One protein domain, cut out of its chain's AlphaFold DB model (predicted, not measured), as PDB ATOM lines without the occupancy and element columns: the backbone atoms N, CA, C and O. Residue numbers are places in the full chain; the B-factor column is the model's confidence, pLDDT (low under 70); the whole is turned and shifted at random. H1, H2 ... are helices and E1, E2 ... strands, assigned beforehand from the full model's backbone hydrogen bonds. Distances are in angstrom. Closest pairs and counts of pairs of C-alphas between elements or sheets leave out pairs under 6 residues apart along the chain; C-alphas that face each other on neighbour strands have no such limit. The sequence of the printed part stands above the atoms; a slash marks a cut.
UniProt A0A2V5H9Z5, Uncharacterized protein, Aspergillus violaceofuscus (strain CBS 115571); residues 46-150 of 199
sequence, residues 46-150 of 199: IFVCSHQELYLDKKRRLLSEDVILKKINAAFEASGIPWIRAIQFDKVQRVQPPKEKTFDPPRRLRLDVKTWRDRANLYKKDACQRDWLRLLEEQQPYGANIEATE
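This is residues 46 to 150 of the 199 residues of an uncharacterized protein of Aspergillus violaceofuscus (strain CBS 115571) (UniProt A0A2V5H9Z5). Picture a twisted four-stranded antiparallel sheet with two helices, H1 and H4, packed over one face as a second layer, while the short helix H3 sits by the end of E3 and the start of E1. The long axis runs from the small helix H2 at one end to the E2 to E3 link at the other. The 105 printed residues include four named helices and four named strands, along the chain E1 H1 H2 E2 E3 H3 H4 E4, and the sheet's order is E2 - E3 - E1 - E4. The class is mixed, helices and strands; the whole is compact, with a radius of gyration of the C-alphas of 13.5 A and spans of 41 by 29 by 22 A.

Start at the inner strands E1, residues 46 to 50, and E3, residues 107 to 113: they are antiparallel at 157 degrees, and N 48 and O 109 are 2.9 A apart. Beside E3 look for the edge strand E2, residues 89 to 95, which forms a hairpin with it; N 93 and O 110 are 2.9 A apart. Beside E1 find the other edge strand, E4, residues 147 to 149, antiparallel at 136 degrees, with N 49 and O 147 at 2.8 A. From edge to edge the strands' lines turn by 89 degrees. H1, residues 65 to 77, is on the sheet over E2 at a height of 9.2 A, slantwise at 47 degrees on the local plane; the closest C-alphas are those of Glu 65 and Val 92, 5.5 A apart. H4, residues 128 to 138, is on the sheet too, its C-alpha of Leu 133 7.1 A from that of Glu 147. H1 touches H4 with residues 72 to 76 alone, at a steep tilt of 55 degrees, opposite ways; the closest C-alphas, of Ala 75 and Leu 135, are 6.7 A apart. H3, residues 116 to 122, touches H4 only at the corner, C-alphas of Leu 122 and Gln 129 being 5.7 A apart. H2, residues 82 to 85, is not on the sheet and touches H1 only at the corner, C-alphas of Glu 77 and Arg 85 being 4.5 A apart. Two split strand-helix-strand units, each a pair of strands running the same way with helices between along the chain and another strand between in the sheet, have right-handed crossovers: E1, H1 H2, E2, with E3 between the two strands in the sheet, and E3, H3 H4, E4, with E1 between the two strands in the sheet. In H1, H3 and H4 every O i to N i+4 pair is within hydrogen-bond range; H2 is too short for one.

Find C-alpha 46 at (249.828, 158.338, 313.572), where E1 begins its 13.4 A. E2 is 16.0 A and E3 19.2 A long. H1 starts at C-alpha 65, (248.502, 170.520, 304.742), and runs 18.2 A; H4 runs 15.8 A and H3 10.0 A. E4 ends at C-alpha 149, (243.774, 155.623, 315.987).

The C-alphas of Pro 82 and Lys 101 are the two farthest apart, at 43.6 A. The printed part has no cut; the links E1 to H1 and E2 to E3 are long. Mean pLDDT of the printed part is 87.2, with residues 99, 101, 125 to 127 and 150 under 70.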
ATOM      1  N   ILE A  46     251.046 158.455 312.769       91.56
ATOM      2  CA  ILE A  46     249.828 158.338 313.572       91.56
ATOM      3  C   ILE A  46     248.610 158.752 312.747       91.56
ATOM      4  O   ILE A  46     248.703 159.612 311.867       91.56
ATOM      5  N   PHE A  47     247.464 158.137 313.035       91.19
ATOM      6  CA  PHE A  47     246.179 158.591 312.514       91.19
ATOM      7  C   PHE A  47     245.423 159.370 313.577       91.19
ATOM      8  O   PHE A  47     245.222 158.892 314.693       91.19
ATOM      9  N   VAL A  48     244.993 160.562 313.189       91.44
ATOM     10  CA  VAL A  48     244.245 161.513 314.001       91.44
ATOM     11  C   VAL A  48     242.852 161.629 313.391       91.44
ATOM     12  O   VAL A  48     242.714 162.000 312.224       91.44
ATOM     13  N   CYS A  49     241.834 161.242 314.152       89.81
ATOM     14  CA  CYS A  49     240.466 161.042 313.681       89.81
ATOM     15  C   CYS A  49     239.497 162.013 314.362       89.81
ATOM     16  O   CYS A  49     239.637 162.297 315.549       89.81
ATOM     17  N   SER A  50     238.480 162.471 313.630       87.69
ATOM     18  CA  SER A  50     237.334 163.187 314.199       87.69
ATOM     19  C   SER A  50     236.072 162.979 313.361       87.69
ATOM     20  O   SER A  50     236.139 162.684 312.167       87.69
ATOM     21  N   HIS A  51     234.905 163.158 313.976       86.31
ATOM     22  CA  HIS A  51     233.627 163.247 313.262       86.31
ATOM     23  C   HIS A  51     233.392 164.628 312.628       86.31
ATOM     24  O   HIS A  51     232.479 164.781 311.820       86.31
ATOM     25  N   GLN A  52     234.212 165.627 312.968       86.62
ATOM     26  CA  GLN A  52     234.174 166.967 312.383       86.62
ATOM     27  C   GLN A  52     235.331 167.171 311.391       86.62
ATOM     28  O   GLN A  52     236.341 166.465 311.436       86.62
ATOM     29  N   GLU A  53     235.211 168.162 310.505       86.56
ATOM     30  CA  GLU A  53     236.332 168.572 309.654       86.56
ATOM     31  C   GLU A  53     237.409 169.291 310.474       86.56
ATOM     32  O   GLU A  53     237.163 170.327 311.093       86.56
ATOM     33  N   LEU A  54     238.622 168.740 310.449       88.25
ATOM     34  CA  LEU A  54     239.768 169.266 311.185       88.25
ATOM     35  C   LEU A  54     240.472 170.389 310.417       88.25
ATOM     36  O   LEU A  54     240.584 170.353 309.188       88.25
ATOM     37  N   TYR A  55     241.013 171.349 311.170       90.12
ATOM     38  CA  TYR A  55     241.780 172.505 310.707       90.12
ATOM     39  C   TYR A  55     241.093 173.275 309.576       90.12
ATOM     40  O   TYR A  55     241.516 173.256 308.415       90.12
ATOM     41  N   LEU A  56     240.031 173.978 309.953       90.06
ATOM     42  CA  LEU A  56     239.337 174.937 309.104       90.06
ATOM     43  C   LEU A  56     239.841 176.374 309.342       90.06
ATOM     44  O   LEU A  56     240.384 176.692 310.402       90.06
ATOM     45  N   ASP A  57     239.656 177.253 308.359       89.00
ATOM     46  CA  ASP A  57     239.783 178.705 308.525       89.00
ATOM     47  C   ASP A  57     238.522 179.309 309.178       89.00
ATOM     48  O   ASP A  57     237.510 178.632 309.362       89.00
ATOM     49  N   LYS A  58     238.546 180.615 309.491       86.88
ATOM     50  CA  LYS A  58     237.394 181.336 310.079       86.88
ATOM     51  C   LYS A  58     236.136 181.350 309.187       86.88
ATOM     52  O   LYS A  58     235.063 181.717 309.660       86.88
ATOM     53  N   LYS A  59     236.261 180.983 307.907       90.38
ATOM     54  CA  LYS A  59     235.199 180.904 306.893       90.38
ATOM     55  C   LYS A  59     234.816 179.443 306.586       90.38
ATOM     56  O   LYS A  59     234.200 179.192 305.553       90.38
ATOM     57  N   ARG A  60     235.171 178.493 307.469       87.56
ATOM     58  CA  ARG A  60     234.941 177.037 307.349       87.56
ATOM     59  C   ARG A  60     235.588 176.367 306.123       87.56
ATOM     60  O   ARG A  60     235.146 175.304 305.697       87.56
ATOM     61  N   ARG A  61     236.648 176.949 305.558       91.12
ATOM     62  CA  ARG A  61     237.428 176.364 304.452       91.12
ATOM     63  C   ARG A  61     238.536 175.473 304.997       91.12
ATOM     64  O   ARG A  61     239.117 175.788 306.028       91.12
ATOM     65  N   LEU A  62     238.876 174.401 304.285       91.50
ATOM     66  CA  LEU A  62     239.994 173.526 304.650       91.50
ATOM     67  C   LEU A  62     241.320 174.305 304.603       91.50
ATOM     68  O   LEU A  62     241.640 174.916 303.583       91.50
ATOM     69  N   LEU A  63     242.107 174.262 305.682       93.38
ATOM     70  CA  LEU A  63     243.497 174.723 305.650       93.38
ATOM     71  C   LEU A  63     244.364 173.730 304.858       93.38
ATOM     72  O   LEU A  63     244.104 172.522 304.875       93.38
ATOM     73  N   SER A  64     245.395 174.248 304.182       94.56
ATOM     74  CA  SER A  64     246.378 173.439 303.454       94.56
ATOM     75  C   SER A  64     247.254 172.625 304.406       94.56
ATOM     76  O   SER A  64     247.499 173.026 305.545       94.56
ATOM     77  N   GLU A  65     247.747 171.483 303.929       95.31
ATOM     78  CA  GLU A  65     248.502 170.520 304.742       95.31
ATOM     79  C   GLU A  65     249.760 171.148 305.370       95.31
ATOM     80  O   GLU A  65     250.015 170.925 306.552       95.31
ATOM     81  N   ASP A  66     250.452 172.044 304.660       95.88
ATOM     82  CA  ASP A  66     251.608 172.794 305.182       95.88
ATOM     83  C   ASP A  66     251.249 173.752 306.329       95.88
ATOM     84  O   ASP A  66     252.014 173.918 307.281       95.88
ATOM     85  N   VAL A  67     250.082 174.403 306.259       94.94
ATOM     86  CA  VAL A  67     249.601 175.300 307.325       94.94
ATOM     87  C   VAL A  67     249.191 174.485 308.549       94.94
ATOM     88  O   VAL A  67     249.438 174.911 309.677       94.94
ATOM     89  N   ILE A  68     248.609 173.301 308.342       94.62
ATOM     90  CA  ILE A  68     248.287 172.361 309.419       94.62
ATOM     91  C   ILE A  68     249.574 171.864 310.084       94.62
ATOM     92  O   ILE A  68     249.700 171.968 311.301       94.62
ATOM     93  N   LEU A  69     250.552 171.408 309.297       95.81
ATOM     94  CA  LEU A  69     251.855 170.944 309.777       95.81
ATOM     95  C   LEU A  69     252.556 172.005 310.636       95.81
ATOM     96  O   LEU A  69     252.987 171.710 311.750       95.81
ATOM     97  N   LYS A  70     252.609 173.255 310.154       95.31
ATOM     98  CA  LYS A  70     253.189 174.384 310.898       95.31
ATOM     99  C   LYS A  70     252.466 174.638 312.222       95.31
ATOM    100  O   LYS A  70     253.134 174.808 313.236       95.31
ATOM    101  N   LYS A  71     251.127 174.618 312.239       93.88
ATOM    102  CA  LYS A  71     250.338 174.773 313.475       93.88
ATOM    103  C   LYS A  71     250.589 173.646 314.478       93.88
ATOM    104  O   LYS A  71     250.741 173.923 315.661       93.88
ATOM    105  N   ILE A  72     250.644 172.398 314.014       94.56
ATOM    106  CA  ILE A  72     250.883 171.228 314.869       94.56
ATOM    107  C   ILE A  72     252.277 171.294 315.498       94.56
ATOM    108  O   ILE A  72     252.392 171.221 316.720       94.56
ATOM    109  N   ASN A  73     253.323 171.489 314.687       95.44
ATOM    110  CA  ASN A  73     254.695 171.574 315.189       95.44
ATOM    111  C   ASN A  73     254.875 172.771 316.146       95.44
ATOM    112  O   ASN A  73     255.485 172.611 317.199       95.44
ATOM    113  N   ALA A  74     254.278 173.934 315.850       94.69
ATOM    114  CA  ALA A  74     254.312 175.093 316.748       94.69
ATOM    115  C   ALA A  74     253.595 174.836 318.088       94.69
ATOM    116  O   ALA A  74     254.099 175.235 319.134       94.69
ATOM    117  N   ALA A  75     252.450 174.143 318.084       93.25
ATOM    118  CA  ALA A  75     251.734 173.781 319.310       93.25
ATOM    119  C   ALA A  75     252.516 172.772 320.168       93.25
ATOM    120  O   ALA A  75     252.540 172.881 321.392       93.25
ATOM    121  N   PHE A  76     253.197 171.815 319.531       94.06
ATOM    122  CA  PHE A  76     254.067 170.859 320.219       94.06
ATOM    123  C   PHE A  76     255.298 171.550 320.815       94.06
ATOM    124  O   PHE A  76     255.651 171.287 321.964       94.06
ATOM    125  N   GLU A  77     255.906 172.488 320.086       94.31
ATOM    126  CA  GLU A  77     257.025 173.284 320.590       94.31
ATOM    127  C   GLU A  77     256.626 174.186 321.769       94.31
ATOM    128  O   GLU A  77     257.340 174.240 322.772       94.31
ATOM    129  N   ALA A  78     255.464 174.841 321.681       93.00
ATOM    130  CA  ALA A  78     254.930 175.727 322.715       93.00
ATOM    131  C   ALA A  78     254.311 174.997 323.925       93.00
ATOM    132  O   ALA A  78     253.939 175.646 324.898       93.00
ATOM    133  N   SER A  79     254.213 173.662 323.894       89.50
ATOM    134  CA  SER A  79     253.510 172.853 324.906       89.50
ATOM    135  C   SER A  79     254.046 172.964 326.339       89.50
ATOM    136  O   SER A  79     253.373 172.538 327.274       89.50
ATOM    137  N   GLY A  80     255.282 173.439 326.526       87.75
ATOM    138  CA  GLY A  80     255.978 173.448 327.819       87.75
ATOM    139  C   GLY A  80     256.360 172.058 328.356       87.75
ATOM    140  O   GLY A  80     257.117 171.964 329.320       87.75
ATOM    141  N   ILE A  81     255.897 170.976 327.722       88.25
ATOM    142  CA  ILE A  81     256.107 169.591 328.149       88.25
ATOM    143  C   ILE A  81     257.323 169.023 327.394       88.25
ATOM    144  O   ILE A  81     257.238 168.817 326.178       88.25
ATOM    145  N   PRO A  82     258.461 168.725 328.061       89.31
ATOM    146  CA  PRO A  82     259.726 168.439 327.373       89.31
ATOM    147  C   PRO A  82     259.672 167.278 326.373       89.31
ATOM    148  O   PRO A  82     260.297 167.344 325.316       89.31
ATOM    149  N   TRP A  83     258.910 166.223 326.679       87.94
ATOM    150  CA  TRP A  83     258.803 165.054 325.803       87.94
ATOM    151  C   TRP A  83     257.871 165.280 324.601       87.94
ATOM    152  O   TRP A  83     258.096 164.662 323.566       87.94
ATOM    153  N   ILE A  84     256.873 166.171 324.704       90.56
ATOM    154  CA  ILE A  84     256.021 166.574 323.570       90.56
ATOM    155  C   ILE A  84     256.820 167.492 322.647       90.56
ATOM    156  O   ILE A  84     256.862 167.261 321.443       90.56
ATOM    157  N   ARG A  85     257.533 168.472 323.216       91.75
ATOM    158  CA  ARG A  85     258.407 169.395 322.476       91.75
ATOM    159  C   ARG A  85     259.506 168.690 321.669       91.75
ATOM    160  O   ARG A  85     259.942 169.215 320.649       91.75
ATOM    161  N   ALA A  86     259.955 167.513 322.105       90.56
ATOM    162  CA  ALA A  86     260.931 166.704 321.376       90.56
ATOM    163  C   ALA A  86     260.365 166.037 320.102       90.56
ATOM    164  O   ALA A  86     261.136 165.607 319.245       90.56
ATOM    165  N   ILE A  87     259.038 165.938 319.967       92.06
ATOM    166  CA  ILE A  87     258.373 165.259 318.852       92.06
ATOM    167  C   ILE A  87     258.165 166.247 317.703       92.06
ATOM    168  O   ILE A  87     257.565 167.305 317.869       92.06
ATOM    169  N   GLN A  88     258.632 165.864 316.515       89.06
ATOM    170  CA  GLN A  88     258.448 166.616 315.275       89.06
ATOM    171  C   GLN A  88     257.704 165.766 314.244       89.06
ATOM    172  O   GLN A  88     258.000 164.578 314.062       89.06
ATOM    173  N   PHE A  89     256.767 166.401 313.544       94.31
ATOM    174  CA  PHE A  89     256.094 165.826 312.387       94.31
ATOM    175  C   PHE A  89     256.760 166.318 311.099       94.31
ATOM    176  O   PHE A  89     257.059 167.506 310.962       94.31
ATOM    177  N   ASP A  90     256.960 165.397 310.157       94.12
ATOM    178  CA  ASP A  90     257.552 165.660 308.839       94.12
ATOM    179  C   ASP A  90     256.491 166.116 307.827       94.12
ATOM    180  O   ASP A  90     256.769 166.917 306.936       94.12
ATOM    181  N   LYS A  91     255.282 165.545 307.919       94.44
ATOM    182  CA  LYS A  91     254.212 165.719 306.932       94.44
ATOM    183  C   LYS A  91     252.836 165.505 307.562       94.44
ATOM    184  O   LYS A  91     252.659 164.639 308.417       94.44
ATOM    185  N   VAL A  92     251.852 166.257 307.078       95.00
ATOM    186  CA  VAL A  92     250.424 166.000 307.297       95.00
ATOM    187  C   VAL A  92     249.797 165.585 305.973       95.00
ATOM    188  O   VAL A  92     250.162 166.126 304.936       95.00
ATOM    189  N   GLN A  93     248.854 164.645 306.001       93.62
ATOM    190  CA  GLN A  93     248.038 164.297 304.842       93.62
ATOM    191  C   GLN A  93     246.577 164.064 305.246       93.62
ATOM    192  O   GLN A  93     246.299 163.286 306.162       93.62
ATOM    193  N   ARG A  94     245.625 164.682 304.539       91.38
ATOM    194  CA  ARG A  94     244.200 164.333 304.623       91.38
ATOM    195  C   ARG A  94     243.984 162.986 303.949       91.38
ATOM    196  O   ARG A  94     244.178 162.836 302.744       91.38
ATOM    197  N   VAL A  95     243.569 161.992 304.727       88.69
ATOM    198  CA  VAL A  95     243.304 160.647 304.216       88.69
ATOM    199  C   VAL A  95     241.804 160.481 304.057       88.69
ATOM    200  O   VAL A  95     241.058 160.527 305.036       88.69
ATOM    201  N   GLN A  96     241.366 160.282 302.809       79.19
ATOM    202  CA  GLN A  96     239.978 159.927 302.536       79.19
ATOM    203  C   GLN A  96     239.650 158.635 303.288       79.19
ATOM    204  O   GLN A  96     240.388 157.651 303.163       79.19
ATOM    205  N   PRO A  97     238.572 158.612 304.082       71.94
ATOM    206  CA  PRO A  97     238.202 157.398 304.773       71.94
ATOM    207  C   PRO A  97     237.689 156.350 303.764       71.94
ATOM    208  O   PRO A  97     237.224 156.708 302.675       71.94
ATOM    209  N   PRO A  98     237.781 155.047 304.085       72.88
ATOM    210  CA  PRO A  98     237.327 153.991 303.185       72.88
ATOM    211  C   PRO A  98     235.832 154.148 302.879       72.88
ATOM    212  O   PRO A  98     235.034 154.394 303.779       72.88
ATOM    213  N   LYS A  99     235.451 153.992 301.605       69.56
ATOM    214  CA  LYS A  99     234.063 154.141 301.135       69.56
ATOM    215  C   LYS A  99     233.187 152.972 301.602       69.56
ATOM    216  O   LYS A  99     232.924 152.041 300.841       69.56
ATOM    217  N   GLU A 100     232.733 153.018 302.849       70.81
ATOM    218  CA  GLU A 100     231.715 152.110 303.382       70.81
ATOM    219  C   GLU A 100     230.307 152.641 303.057       70.81
ATOM    220  O   GLU A 100     230.046 153.836 303.135       70.81
ATOM    221  N   LYS A 101     229.382 151.758 302.651       61.09
ATOM    222  CA  LYS A 101     228.024 152.154 302.210       61.09
ATOM    223  C   LYS A 101     227.029 152.387 303.356       61.09
ATOM    224  O   LYS A 101     225.914 152.826 303.103       61.09
ATOM    225  N   THR A 102     227.396 152.023 304.582       70.69
ATOM    226  CA  THR A 102     226.481 151.870 305.732       70.69
ATOM    227  C   THR A 102     226.816 152.765 306.925       70.69
ATOM    228  O   THR A 102     226.128 152.704 307.937       70.69
ATOM    229  N   PHE A 103     227.875 153.567 306.838       72.81
ATOM    230  CA  PHE A 103     228.380 154.409 307.921       72.81
ATOM    231  C   PHE A 103     229.118 155.603 307.306       72.81
ATOM    232  O   PHE A 103     229.765 155.411 306.278       72.81
ATOM    233  N   ASP A 104     229.049 156.802 307.903       72.81
ATOM    234  CA  ASP A 104     229.966 157.896 307.537       72.81
ATOM    235  C   ASP A 104     231.230 157.782 308.410       72.81
ATOM    236  O   ASP A 104     231.193 158.108 309.602       72.81
ATOM    237  N   PRO A 105     232.341 157.246 307.878       78.62
ATOM    238  CA  PRO A 105     233.556 157.046 308.651       78.62
ATOM    239  C   PRO A 105     234.195 158.380 309.080       78.62
ATOM    240  O   PRO A 105     234.207 159.346 308.307       78.62
ATOM    241  N   PRO A 106     234.813 158.433 310.280       83.81
ATOM    242  CA  PRO A 106     235.437 159.652 310.785       83.81
ATOM    243  C   PRO A 106     236.513 160.154 309.820       83.81
ATOM    244  O   PRO A 106     237.276 159.361 309.252       83.81
ATOM    245  N   ARG A 107     236.575 161.477 309.655       87.25
ATOM    246  CA  ARG A 107     237.591 162.180 308.867       87.25
ATOM    247  C   ARG A 107     238.952 161.985 309.527       87.25
ATOM    248  O   ARG A 107     239.045 161.931 310.754       87.25
ATOM    249  N   ARG A 108     240.006 161.830 308.718       89.25
ATOM    250  CA  ARG A 108     241.334 161.434 309.207       89.25
ATOM    251  C   ARG A 108     242.453 162.298 308.651       89.25
ATOM    252  O   ARG A 108     242.518 162.562 307.450       89.25
ATOM    253  N   LEU A 109     243.388 162.633 309.528       92.50
ATOM    254  CA  LEU A 109     244.719 163.101 309.179       92.50
ATOM    255  C   LEU A 109     245.722 161.986 309.466       92.50
ATOM    256  O   LEU A 109     245.707 161.388 310.541       92.50
ATOM    257  N   ARG A 110     246.602 161.719 308.505       93.38
ATOM    258  CA  ARG A 110     247.857 161.004 308.724       93.38
ATOM    259  C   ARG A 110     248.906 162.048 309.087       93.38
ATOM    260  O   ARG A 110     249.105 162.987 308.319       93.38
ATOM    261  N   LEU A 111     249.554 161.893 310.236       94.25
ATOM    262  CA  LEU A 111     250.720 162.689 310.617       94.25
ATOM    263  C   LEU A 111     251.944 161.772 310.547       94.25
ATOM    264  O   LEU A 111     252.028 160.813 311.318       94.25
ATOM    265  N   ASP A 112     252.858 162.032 309.612       93.81
ATOM    266  CA  ASP A 112     254.137 161.324 309.540       93.81
ATOM    267  C   ASP A 112     255.064 161.877 310.631       93.81
ATOM    268  O   ASP A 112     255.309 163.083 310.718       93.81
ATOM    269  N   VAL A 113     255.566 160.982 311.473       92.31
ATOM    270  CA  VAL A 113     256.430 161.252 312.622       92.31
ATOM    271  C   VAL A 113     257.871 160.914 312.249       92.31
ATOM    272  O   VAL A 113     258.130 159.925 311.563       92.31
ATOM    273  N   LYS A 114     258.825 161.701 312.745       89.25
ATOM    274  CA  LYS A 114     260.252 161.539 312.434       89.25
ATOM    275  C   LYS A 114     260.835 160.177 312.841       89.25
ATOM    276  O   LYS A 114     261.647 159.619 312.106       89.25
ATOM    277  N   THR A 115     260.434 159.618 313.992       89.62
ATOM    278  CA  THR A 115     260.942 158.317 314.471       89.62
ATOM    279  C   THR A 115     259.856 157.391 315.035       89.62
ATOM    280  O   THR A 115     258.813 157.819 315.534       89.62
ATOM    281  N   TRP A 116     260.127 156.080 315.007       88.88
ATOM    282  CA  TRP A 116     259.258 155.064 315.617       88.88
ATOM    283  C   TRP A 116     259.183 155.196 317.144       88.88
ATOM    284  O   TRP A 116     258.163 154.849 317.737       88.88
ATOM    285  N   ARG A 117     260.233 155.740 317.776       89.00
ATOM    286  CA  ARG A 117     260.271 156.028 319.215       89.00
ATOM    287  C   ARG A 117     259.287 157.138 319.576       89.00
ATOM    288  O   ARG A 117     258.554 156.995 320.550       89.00
ATOM    289  N   ASP A 118     259.217 158.185 318.762       89.81
ATOM    290  CA  ASP A 118     258.282 159.299 318.947       89.81
ATOM    291  C   ASP A 118     256.837 158.835 318.748       89.81
ATOM    292  O   ASP A 118     255.994 159.056 319.616       89.81
ATOM    293  N   ARG A 119     256.570 158.061 317.684       89.75
ATOM    294  CA  ARG A 119     255.271 157.393 317.482       89.75
ATOM    295  C   ARG A 119     254.874 156.543 318.697       89.75
ATOM    296  O   ARG A 119     253.735 156.613 319.148       89.75
ATOM    297  N   ALA A 120     255.797 155.744 319.233       88.06
ATOM    298  CA  ALA A 120     255.539 154.911 320.407       88.06
ATOM    299  C   ALA A 120     255.301 155.740 321.683       88.06
ATOM    300  O   ALA A 120     254.483 155.349 322.511       88.06
ATOM    301  N   ASN A 121     255.969 156.889 321.837       87.81
ATOM    302  CA  ASN A 121     255.729 157.813 322.948       87.81
ATOM    303  C   ASN A 121     254.316 158.417 322.898       87.81
ATOM    304  O   ASN A 121     253.671 158.493 323.939       87.81
ATOM    305  N   LEU A 122     253.805 158.764 321.709       89.12
ATOM    306  CA  LEU A 122     252.440 159.286 321.535       89.12
ATOM    307  C   LEU A 122     251.353 158.277 321.956       89.12
ATOM    308  O   LEU A 122     250.311 158.682 322.464       89.12
ATOM    309  N   TYR A 123     251.585 156.971 321.805       85.00
ATOM    310  CA  TYR A 123     250.630 155.928 322.218       85.00
ATOM    311  C   TYR A 123     250.851 155.388 323.649       85.00
ATOM    312  O   TYR A 123     250.248 154.377 324.020       85.00
ATOM    313  N   LYS A 124     251.690 156.025 324.483       83.38
ATOM    314  CA  LYS A 124     251.779 155.683 325.917       83.38
ATOM    315  C   LYS A 124     250.507 156.161 326.625       83.38
ATOM    316  O   LYS A 124     250.225 157.354 326.676       83.38
ATOM    317  N   LYS A 125     249.720 155.194 327.097       61.94
ATOM    318  CA  LYS A 125     248.257 155.275 327.009       61.94
ATOM    319  C   LYS A 125     247.549 156.309 327.882       61.94
ATOM    320  O   LYS A 125     246.603 156.908 327.388       61.94
ATOM    321  N   ASP A 126     247.937 156.483 329.144       61.09
ATOM    322  CA  ASP A 126     246.924 156.910 330.128       61.09
ATOM    323  C   ASP A 126     246.950 158.406 330.496       61.09
ATOM    324  O   ASP A 126     245.888 159.014 330.587       61.09
ATOM    325  N   ALA A 127     248.126 159.032 330.622       62.59
ATOM    326  CA  ALA A 127     248.247 160.496 330.744       62.59
ATOM    327  C   ALA A 127     248.717 161.114 329.418       62.59
ATOM    328  O   ALA A 127     247.979 161.842 328.751       62.59
ATOM    329  N   CYS A 128     249.909 160.697 328.975       73.38
ATOM    330  CA  CYS A 128     250.608 161.262 327.826       73.38
ATOM    331  C   CYS A 128     249.754 161.328 326.551       73.38
ATOM    332  O   CYS A 128     249.811 162.330 325.840       73.38
ATOM    333  N   GLN A 129     248.959 160.290 326.252       86.19
ATOM    334  CA  GLN A 129     248.125 160.284 325.047       86.19
ATOM    335  C   GLN A 129     247.063 161.393 325.064       86.19
ATOM    336  O   GLN A 129     246.793 161.993 324.020       86.19
ATOM    337  N   ARG A 130     246.453 161.687 326.221       87.38
ATOM    338  CA  ARG A 130     245.428 162.733 326.303       87.38
ATOM    339  C   ARG A 130     246.045 164.128 326.239       87.38
ATOM    340  O   ARG A 130     245.442 164.991 325.610       87.38
ATOM    341  N   ASP A 131     247.238 164.323 326.801       89.00
ATOM    342  CA  ASP A 131     247.936 165.615 326.797       89.00
ATOM    343  C   ASP A 131     248.199 166.126 325.373       89.00
ATOM    344  O   ASP A 131     247.797 167.236 325.021       89.00
ATOM    345  N   TRP A 132     248.814 165.309 324.508       90.62
ATOM    346  CA  TRP A 132     249.101 165.748 323.137       90.62
ATOM    347  C   TRP A 132     247.845 165.839 322.266       90.62
ATOM    348  O   TRP A 132     247.778 166.706 321.397       90.62
ATOM    349  N   LEU A 133     246.831 164.998 322.506       92.56
ATOM    350  CA  LEU A 133     245.537 165.124 321.827       92.56
ATOM    351  C   LEU A 133     244.847 166.439 322.194       92.56
ATOM    352  O   LEU A 133     244.404 167.155 321.301       92.56
ATOM    353  N   ARG A 134     244.829 166.799 323.482       91.25
ATOM    354  CA  ARG A 134     244.278 168.065 323.976       91.25
ATOM    355  C   ARG A 134     244.957 169.273 323.327       91.25
ATOM    356  O   ARG A 134     244.264 170.172 322.863       91.25
ATOM    357  N   LEU A 135     246.286 169.257 323.195       92.06
ATOM    358  CA  LEU A 135     247.015 170.306 322.471       92.06
ATOM    359  C   LEU A 135     246.551 170.440 321.010       92.06
ATOM    360  O   LEU A 135     246.458 171.556 320.504       92.06
ATOM    361  N   LEU A 136     246.226 169.338 320.320       92.75
ATOM    362  CA  LEU A 136     245.679 169.389 318.955       92.75
ATOM    363  C   LEU A 136     244.229 169.892 318.903       92.75
ATOM    364  O   LEU A 136     243.863 170.561 317.931       92.75
ATOM    365  N   GLU A 137     243.416 169.574 319.916       92.75
ATOM    366  CA  GLU A 137     242.038 170.062 320.076       92.75
ATOM    367  C   GLU A 137     242.019 171.581 320.297       92.75
ATOM    368  O   GLU A 137     241.261 172.290 319.636       92.75
ATOM    369  N   GLU A 138     242.916 172.099 321.141       91.12
ATOM    370  CA  GLU A 138     243.065 173.533 321.437       91.12
ATOM    371  C   GLU A 138     243.488 174.363 320.205       91.12
ATOM    372  O   GLU A 138     243.173 175.548 320.116       91.12
ATOM    373  N   GLN A 139     244.120 173.749 319.194       88.75
ATOM    374  CA  GLN A 139     244.403 174.403 317.904       88.75
ATOM    375  C   GLN A 139     243.190 174.477 316.950       88.75
ATOM    376  O   GLN A 139     243.297 175.084 315.874       88.75
ATOM    377  N   GLN A 140     242.048 173.858 317.284       87.12
ATOM    378  CA  GLN A 140     240.853 173.853 316.435       87.12
ATOM    379  C   GLN A 140     239.958 175.071 316.708       87.12
ATOM    380  O   GLN A 140     239.365 175.161 317.781       87.12
ATOM    381  N   PRO A 141     239.716 175.960 315.724       79.56
ATOM    382  CA  PRO A 141     238.870 177.141 315.930       79.56
ATOM    383  C   PRO A 141     237.381 176.820 316.146       79.56
ATOM    384  O   PRO A 141     236.613 177.722 316.470       79.56
ATOM    385  N   TYR A 142     236.964 175.566 315.939       81.44
ATOM    386  CA  TYR A 142     235.577 175.110 316.073       81.44
ATOM    387  C   TYR A 142     235.377 174.018 317.138       81.44
ATOM    388  O   TYR A 142     234.271 173.501 317.242       81.44
ATOM    389  N   GLY A 143     236.407 173.678 317.927       79.25
ATOM    390  CA  GLY A 143     236.289 172.701 319.018       79.25
ATOM    391  C   GLY A 143     235.913 171.290 318.550       79.25
ATOM    392  O   GLY A 143     234.840 170.784 318.874       79.25
ATOM    393  N   ALA A 144     236.802 170.643 317.794       84.31
ATOM    394  CA  ALA A 144     236.628 169.244 317.410       84.31
ATOM    395  C   ALA A 144     237.230 168.316 318.477       84.31
ATOM    396  O   ALA A 144     238.365 168.530 318.891       84.31
ATOM    397  N   ASN A 145     236.502 167.268 318.874       87.94
ATOM    398  CA  ASN A 145     237.056 166.156 319.659       87.94
ATOM    399  C   ASN A 145     237.948 165.295 318.748       87.94
ATOM    400  O   ASN A 145     237.559 165.015 317.604       87.94
ATOM    401  N   ILE A 146     239.132 164.913 319.227       90.19
ATOM    402  CA  ILE A 146     240.166 164.259 318.424       90.19
ATOM    403  C   ILE A 146     240.623 162.951 319.077       90.19
ATOM    404  O   ILE A 146     241.027 162.910 320.237       90.19
ATOM    405  N   GLU A 147     240.654 161.879 318.282       88.25
ATOM    406  CA  GLU A 147     241.106 160.555 318.711       88.25
ATOM    407  C   GLU A 147     242.351 160.086 317.949       88.25
ATOM    408  O   GLU A 147     242.437 160.197 316.723       88.25
ATOM    409  N   ALA A 148     243.301 159.476 318.663       87.12
ATOM    410  CA  ALA A 148     244.440 158.792 318.060       87.12
ATOM    411  C   ALA A 148     244.072 157.340 317.726       87.12
ATOM    412  O   ALA A 148     243.897 156.509 318.615       87.12
ATOM    413  N   THR A 149     243.998 157.002 316.440       78.56
ATOM    414  CA  THR A 149     243.774 155.623 315.987       78.56
ATOM    415  C   THR A 149     245.103 154.976 315.617       78.56
ATOM    416  O   THR A 149     245.833 155.482 314.768       78.56
ATOM    417  N   GLU A 150     245.422 153.828 316.210       67.12
ATOM    418  CA  GLU A 150     246.458 152.949 315.668       67.12
ATOM    419  C   GLU A 150     245.861 152.086 314.550       67.12
ATOM    420  O   GLU A 150     244.828 151.439 314.736       67.12
TER     421      GLU A 150